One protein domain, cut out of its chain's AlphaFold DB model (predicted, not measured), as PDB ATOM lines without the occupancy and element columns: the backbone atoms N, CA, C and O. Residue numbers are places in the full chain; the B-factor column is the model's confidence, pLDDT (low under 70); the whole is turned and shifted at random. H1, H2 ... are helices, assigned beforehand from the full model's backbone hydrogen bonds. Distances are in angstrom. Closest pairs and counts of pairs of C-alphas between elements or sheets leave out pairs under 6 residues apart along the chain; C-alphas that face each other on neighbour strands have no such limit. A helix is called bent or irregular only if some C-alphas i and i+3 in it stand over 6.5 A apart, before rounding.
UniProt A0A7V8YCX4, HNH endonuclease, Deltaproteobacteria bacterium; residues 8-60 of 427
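AT A GLANCE: This is residues 8 to 60 of the 427 residues of the protein "HNH endonuclease" of Deltaproteobacteria bacterium (UniProt A0A7V8YCX4). What does one see first in this model? A helical hairpin, H2 and H3, makes the middle of a compact all-helix domain, with H1 crossing H3 steeply on one side of the hairpin and H4 packing on H2 on the other. The tight links between the helices fold the printed part back on itself, and H1 and H4 stay apart at the two sides. How large is it, and what is it made of? The printed part has 53 residues with four named helices in the order H1, H2, H3, H4 and no named strand. It is compact, with a radius of gyration of the C-alphas of 9.9 A, and rounded, with spans of 27 by 21 by 16 A.

IN THESE COORDINATES: Where does the first helix run? H1 holds residues 8 to 18, from C-alpha 8 at (201.294, 180.249, 139.252), and measures 15.3 A from first to last C-alpha. Which two helices follow? H2 holds residues 22 to 29 and measures 10.5 A, beginning with C-alpha 22 at (203.816, 160.915, 148.916). H3 holds residues 35 to 41 and measures 9.9 A. Where does the last helix end? H4, residues 47 to 58, measures 17.9 A and ends with C-alpha 58 at (203.311, 170.520, 162.169). It is irregular: C-alphas 48 and 51 are 7.7 A apart.

HOW THE PARTS SIT: How does H1 stand to the hairpin of H2 and H3? H1 touches H3, the same way at a steep tilt of 69 degrees, only just short of about perpendicular; their closest C-alphas, of Leu 16 and Val 39, are 5.4 A apart. H1 and H2 are close but not clearly touching, with the closest C-alphas, of Leu 16 and Lys 25, 7.4 A apart. How do H2 and H3 meet? They touch at a shallow tilt of 18 degrees, opposite ways, with the closest C-alphas, of Ala 28 and Leu 35, 5.4 A apart. Where is H4? With residues 50 to 54 alone it touches H2, the same way at a shallow tilt of 31 degrees; the closest C-alphas, of Leu 23 and Gln 50, are 6.4 A apart. H3 and H4 are near each other, with 7 pairs of C-alphas within 10 A, while H1 and H4 are apart. Are the helix backbones complete? In H1 and H2 every O i to N i+4 pair is within hydrogen-bond range, against 2 of 3 in H3 and 6 of 8 in H4.

THE WHOLE: How far does it reach? The two C-alphas farthest apart, of Arg 11 and Leu 59, are 27.2 A apart. Is it continuous? The printed part has no cut, and the links H1 to H2, H2 to H3 and H3 to H4 are tight. Where is confidence low? The mean pLDDT of the printed part is 82.0, and residues 8, 59 and 60 are under 70.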
ATOM      1  N   SER A   8     200.155 180.621 138.405       60.88
ATOM      2  CA  SER A   8     201.294 180.249 139.252       60.88
ATOM      3  C   SER A   8     200.925 179.182 140.285       60.88
ATOM      4  O   SER A   8     201.706 178.261 140.533       60.88
ATOM      5  N   TRP A   9     199.720 179.282 140.852       73.50
ATOM      6  CA  TRP A   9     199.232 178.327 141.829       73.50
ATOM      7  C   TRP A   9     198.891 176.997 141.167       73.50
ATOM      8  O   TRP A   9     199.359 175.964 141.631       73.50
ATOM      9  N   ARG A  10     198.199 177.025 140.018       73.06
ATOM     10  CA  ARG A  10     197.932 175.823 139.211       73.06
ATOM     11  C   ARG A  10     199.211 175.070 138.860       73.06
ATOM     12  O   ARG A  10     199.275 173.871 139.088       73.06
ATOM     13  N   ARG A  11     200.255 175.765 138.391       72.88
ATOM     14  CA  ARG A  11     201.563 175.136 138.119       72.88
ATOM     15  C   ARG A  11     202.190 174.517 139.364       72.88
ATOM     16  O   ARG A  11     202.793 173.459 139.275       72.88
ATOM     17  N   SER A  12     202.067 175.179 140.511       81.44
ATOM     18  CA  SER A  12     202.661 174.683 141.753       81.44
ATOM     19  C   SER A  12     201.872 173.491 142.321       81.44
ATOM     20  O   SER A  12     202.466 172.570 142.866       81.44
ATOM     21  N   LEU A  13     200.550 173.466 142.133       79.81
ATOM     22  CA  LEU A  13     199.701 172.327 142.476       79.81
ATOM     23  C   LEU A  13     199.995 171.119 141.579       79.81
ATOM     24  O   LEU A  13     200.170 170.024 142.097       79.81
ATOM     25  N   VAL A  14     200.109 171.328 140.263       78.50
ATOM     26  CA  VAL A  14     200.524 170.278 139.317       78.50
ATOM     27  C   VAL A  14     201.885 169.716 139.721       78.50
ATOM     28  O   VAL A  14     202.010 168.509 139.872       78.50
ATOM     29  N   ALA A  15     202.857 170.581 140.032       81.69
ATOM     30  CA  ALA A  15     204.166 170.143 140.512       81.69
ATOM     31  C   ALA A  15     204.086 169.297 141.795       81.69
ATOM     32  O   ALA A  15     204.856 168.356 141.939       81.69
ATOM     33  N   LEU A  16     203.165 169.593 142.723       86.44
ATOM     34  CA  LEU A  16     202.957 168.767 143.918       86.44
ATOM     35  C   LEU A  16     202.382 167.401 143.562       86.44
ATOM     36  O   LEU A  16     202.902 166.392 144.031       86.44
ATOM     37  N   VAL A  17     201.345 167.372 142.728       81.38
ATOM     38  CA  VAL A  17     200.693 166.130 142.295       81.38
ATOM     39  C   VAL A  17     201.672 165.222 141.545       81.38
ATOM     40  O   VAL A  17     201.699 164.023 141.804       81.38
ATOM     41  N   GLU A  18     202.501 165.798 140.675       84.00
ATOM     42  CA  GLU A  18     203.519 165.084 139.893       84.00
ATOM     43  C   GLU A  18     204.771 164.725 140.709       84.00
ATOM     44  O   GLU A  18     205.561 163.888 140.278       84.00
ATOM     45  N   SER A  19     204.977 165.334 141.882       84.94
ATOM     46  CA  SER A  19     206.148 165.047 142.715       84.94
ATOM     47  C   SER A  19     206.057 163.675 143.400       84.94
ATOM     48  O   SER A  19     204.955 163.217 143.732       84.94
ATOM     49  N   PRO A  20     207.202 163.048 143.729       87.06
ATOM     50  CA  PRO A  20     207.239 161.803 144.497       87.06
ATOM     51  C   PRO A  20     207.057 162.028 146.015       87.06
ATOM     52  O   PRO A  20     207.386 161.163 146.821       87.06
ATOM     53  N   LEU A  21     206.561 163.200 146.438       87.44
ATOM     54  CA  LEU A  21     206.403 163.557 147.850       87.44
ATOM     55  C   LEU A  21     205.113 162.970 148.451       87.44
ATOM     56  O   LEU A  21     204.184 163.698 148.809       87.44
ATOM     57  N   ASP A  22     205.023 161.642 148.502       89.25
ATOM     58  CA  ASP A  22     203.816 160.915 148.916       89.25
ATOM     59  C   ASP A  22     203.377 161.218 150.353       89.25
ATOM     60  O   ASP A  22     202.189 161.445 150.583       89.25
ATOM     61  N   LEU A  23     204.318 161.341 151.295       87.31
ATOM     62  CA  LEU A  23     203.999 161.670 152.688       87.31
ATOM     63  C   LEU A  23     203.455 163.097 152.811       87.31
ATOM     64  O   LEU A  23     202.507 163.347 153.551       87.31
ATOM     65  N   VAL A  24     204.012 164.039 152.044       87.06
ATOM     66  CA  VAL A  24     203.539 165.431 152.032       87.06
ATOM     67  C   VAL A  24     202.150 165.541 151.403       87.06
ATOM     68  O   VAL A  24     201.296 166.263 151.919       87.06
ATOM     69  N   LYS A  25     201.903 164.815 150.303       89.44
ATOM     70  CA  LYS A  25     200.579 164.731 149.667       89.44
ATOM     71  C   LYS A  25     199.548 164.154 150.639       89.44
ATOM     72  O   LYS A  25     198.488 164.754 150.806       89.44
ATOM     73  N   GLN A  26     199.881 163.056 151.316       85.06
ATOM     74  CA  GLN A  26     199.017 162.428 152.313       85.06
ATOM     75  C   GLN A  26     198.695 163.390 153.466       85.06
ATOM     76  O   GLN A  26     197.523 163.636 153.742       85.06
ATOM     77  N   ALA A  27     199.708 164.023 154.062       85.88
ATOM     78  CA  ALA A  27     199.517 164.978 155.152       85.88
ATOM     79  C   ALA A  27     198.659 166.191 154.744       85.88
ATOM     80  O   ALA A  27     197.876 166.702 155.547       85.88
ATOM     81  N   ALA A  28     198.764 166.653 153.494       83.94
ATOM     82  CA  ALA A  28     197.914 167.721 152.969       83.94
ATOM     83  C   ALA A  28     196.454 167.271 152.785       83.94
ATOM     84  O   ALA A  28     195.535 168.034 153.090       83.94
ATOM     85  N   CYS A  29     196.233 166.043 152.304       78.25
ATOM     86  CA  CYS A  29     194.902 165.443 152.161       78.25
ATOM     87  C   CYS A  29     194.225 165.203 153.515       78.25
ATOM     88  O   CYS A  29     193.025 165.432 153.645       78.25
ATOM     89  N   GLU A  30     194.996 164.792 154.522       83.06
ATOM     90  CA  GLU A  30     194.535 164.577 155.898       83.06
ATOM     91  C   GLU A  30     194.383 165.888 156.690       83.06
ATOM     92  O   GLU A  30     193.873 165.891 157.808       83.06
ATOM     93  N   GLY A  31     194.798 167.022 156.116       78.25
ATOM     94  CA  GLY A  31     194.702 168.339 156.747       78.25
ATOM     95  C   GLY A  31     195.740 168.597 157.844       78.25
ATOM     96  O   GLY A  31     195.623 169.599 158.548       78.25
ATOM     97  N   LEU A  32     196.758 167.740 157.972       82.88
ATOM     98  CA  LEU A  32     197.868 167.883 158.921       82.88
ATOM     99  C   LEU A  32     198.782 169.055 158.560       82.88
ATOM    100  O   LEU A  32     199.304 169.738 159.438       82.88
ATOM    101  N   VAL A  33     198.941 169.320 157.261       84.31
ATOM    102  CA  VAL A  33     199.633 170.509 156.763       84.31
ATOM    103  C   VAL A  33     198.753 171.293 155.789       84.31
ATOM    104  O   VAL A  33     198.019 170.713 154.988       84.31
ATOM    105  N   PRO A  34     198.842 172.632 155.792       83.56
ATOM    106  CA  PRO A  34     198.200 173.459 154.780       83.56
ATOM    107  C   PRO A  34     198.644 173.082 153.353       83.56
ATOM    108  O   PRO A  34     199.841 172.935 153.096       83.56
ATOM    109  N   LEU A  35     197.719 173.022 152.386       80.19
ATOM    110  CA  LEU A  35     198.025 172.765 150.968       80.19
ATOM    111  C   LEU A  35     199.064 173.754 150.414       80.19
ATOM    112  O   LEU A  35     199.952 173.376 149.653       80.19
ATOM    113  N   ARG A  36     199.022 175.019 150.845       81.62
ATOM    114  CA  ARG A  36     200.039 176.033 150.521       81.62
ATOM    115  C   ARG A  36     201.450 175.671 150.971       81.62
ATOM    116  O   ARG A  36     202.414 176.105 150.341       81.62
ATOM    117  N   LEU A  37     201.571 174.931 152.068       84.31
ATOM    118  CA  LEU A  37     202.841 174.479 152.614       84.31
ATOM    119  C   LEU A  37     203.308 173.229 151.863       84.31
ATOM    120  O   LEU A  37     204.446 173.195 151.404       84.31
ATOM    121  N   ALA A  38     202.394 172.290 151.612       87.12
ATOM    122  CA  ALA A  38     202.651 171.100 150.802       87.12
ATOM    123  C   ALA A  38     203.158 171.452 149.396       87.12
ATOM    124  O   ALA A  38     204.175 170.941 148.938       87.12
ATOM    125  N   VAL A  39     202.524 172.421 148.733       86.69
ATOM    126  CA  VAL A  39     202.940 172.889 147.404       86.69
ATOM    127  C   VAL A  39     204.362 173.470 147.409       86.69
ATOM    128  O   VAL A  39     205.082 173.341 146.418       86.69
ATOM    129  N   ARG A  40     204.810 174.088 148.510       83.56
ATOM    130  CA  ARG A  40     206.187 174.599 148.636       83.56
ATOM    131  C   ARG A  40     207.215 173.488 148.821       83.56
ATOM    132  O   ARG A  40     208.331 173.663 148.336       83.56
ATOM    133  N   ALA A  41     206.836 172.374 149.453       86.19
ATOM    134  CA  ALA A  41     207.729 171.247 149.713       86.19
ATOM    135  C   ALA A  41     208.395 170.723 148.434       86.19
ATOM    136  O   ALA A  41     209.575 170.389 148.446       86.19
ATOM    137  N   THR A  42     207.684 170.791 147.302       84.94
ATOM    138  CA  THR A  42     208.185 170.431 145.960       84.94
ATOM    139  C   THR A  42     209.490 171.115 145.549       84.94
ATOM    140  O   THR A  42     210.151 170.668 144.618       84.94
ATOM    141  N   ARG A  43     209.860 172.223 146.202       78.00
ATOM    142  CA  ARG A  43     211.069 173.000 145.896       78.00
ATOM    143  C   ARG A  43     212.172 172.859 146.934       78.00
ATOM    144  O   ARG A  43     213.268 173.352 146.688       78.00
ATOM    145  N   THR A  44     211.866 172.310 148.104       77.19
ATOM    146  CA  THR A  44     212.725 172.430 149.290       77.19
ATOM    147  C   THR A  44     212.948 171.120 150.026       77.19
ATOM    148  O   THR A  44     213.825 171.084 150.875       77.19
ATOM    149  N   VAL A  45     212.173 170.076 149.734       81.94
ATOM    150  CA  VAL A  45     212.194 168.812 150.475       81.94
ATOM    151  C   VAL A  45     212.695 167.708 149.558       81.94
ATOM    152  O   VAL A  45     212.122 167.481 148.490       81.94
ATOM    153  N   ALA A  46     213.768 167.028 149.962       82.06
ATOM    154  CA  ALA A  46     214.210 165.818 149.288       82.06
ATOM    155  C   ALA A  46     213.313 164.632 149.676       82.06
ATOM    156  O   ALA A  46     212.670 164.632 150.724       82.06
ATOM    157  N   LEU A  47     213.282 163.592 148.837       85.69
ATOM    158  CA  LEU A  47     212.416 162.425 149.043       85.69
ATOM    159  C   LEU A  47     212.623 161.758 150.416       85.69
ATOM    160  O   LEU A  47     211.645 161.329 151.030       85.69
ATOM    161  N   ALA A  48     213.875 161.692 150.879       84.69
ATOM    162  CA  ALA A  48     214.262 161.072 152.146       84.69
ATOM    163  C   ALA A  48     213.834 161.885 153.382       84.69
ATOM    164  O   ALA A  48     213.598 161.303 154.437       84.69
ATOM    165  N   ASP A  49     213.653 163.199 153.233       89.75
ATOM    166  CA  ASP A  49     213.513 164.130 154.362       89.75
ATOM    167  C   ASP A  49     212.046 164.483 154.651       89.75
ATOM    168  O   ASP A  49     211.740 165.322 155.495       89.75
ATOM    169  N   GLN A  50     211.098 163.857 153.947       91.50
ATOM    170  CA  GLN A  50     209.677 164.192 154.051       91.50
ATOM    171  C   GLN A  50     209.122 164.059 155.470       91.50
ATOM    172  O   GLN A  50     208.325 164.895 155.888       91.50
ATOM    173  N   ALA A  51     209.510 163.007 156.195       87.38
ATOM    174  CA  ALA A  51     209.006 162.749 157.542       87.38
ATOM    175  C   ALA A  51     209.511 163.794 158.549       87.38
ATOM    176  O   ALA A  51     208.728 164.299 159.352       87.38
ATOM    177  N   GLU A  52     210.793 164.150 158.463       85.88
ATOM    178  CA  GLU A  52     211.411 165.192 159.288       85.88
ATOM    179  C   GLU A  52     210.800 166.560 158.974       85.88
ATOM    180  O   GLU A  52     210.316 167.247 159.872       85.88
ATOM    181  N   TRP A  53     210.676 166.896 157.687       88.81
ATOM    182  CA  TRP A  53     210.029 168.132 157.257       88.81
ATOM    183  C   TRP A  53     208.575 168.237 157.730       88.81
ATOM    184  O   TRP A  53     208.131 169.312 158.128       88.81
ATOM    185  N   LEU A  54     207.811 167.139 157.698       87.88
ATOM    186  CA  LEU A  54     206.440 167.123 158.211       87.88
ATOM    187  C   LEU A  54     206.406 167.341 159.722       87.88
ATOM    188  O   LEU A  54     205.587 168.130 160.191       87.88
ATOM    189  N   ALA A  55     207.301 166.702 160.477       84.56
ATOM    190  CA  ALA A  55     207.397 166.905 161.919       84.56
ATOM    191  C   ALA A  55     207.640 168.387 162.255       84.56
ATOM    192  O   ALA A  55     206.926 168.950 163.084       84.56
ATOM    193  N   GLU A  56     208.549 169.048 161.536       80.75
ATOM    194  CA  GLU A  56     208.799 170.489 161.670       80.75
ATOM    195  C   GLU A  56     207.603 171.345 161.227       80.75
ATOM    196  O   GLU A  56     207.195 172.273 161.922       80.75
ATOM    197  N   ALA A  57     206.989 171.020 160.088       77.00
ATOM    198  CA  ALA A  57     205.854 171.755 159.536       77.00
ATOM    199  C   ALA A  57     204.625 171.754 160.463       77.00
ATOM    200  O   ALA A  57     203.857 172.723 160.473       77.00
ATOM    201  N   THR A  58     204.441 170.681 161.238       72.88
ATOM    202  CA  THR A  58     203.311 170.520 162.169       72.88
ATOM    203  C   THR A  58     203.510 171.303 163.471       72.88
ATOM    204  O   THR A  58     202.530 171.665 164.120       72.88
ATOM    205  N   LEU A  59     204.755 171.645 163.826       69.75
ATOM    206  CA  LEU A  59     205.083 172.497 164.981       69.75
ATOM    207  C   LEU A  59     204.719 173.979 164.757       69.75
ATOM    208  O   LEU A  59     204.822 174.797 165.671       69.75
ATOM    209  N   GLY A  60     204.219 174.312 163.563       55.34
ATOM    210  CA  GLY A  60     203.950 175.674 163.124       55.34
ATOM    211  C   GLY A  60     205.198 176.286 162.487       55.34
ATOM    212  O   GLY A  60     206.317 175.951 162.864       55.34
TER     213      GLY A  60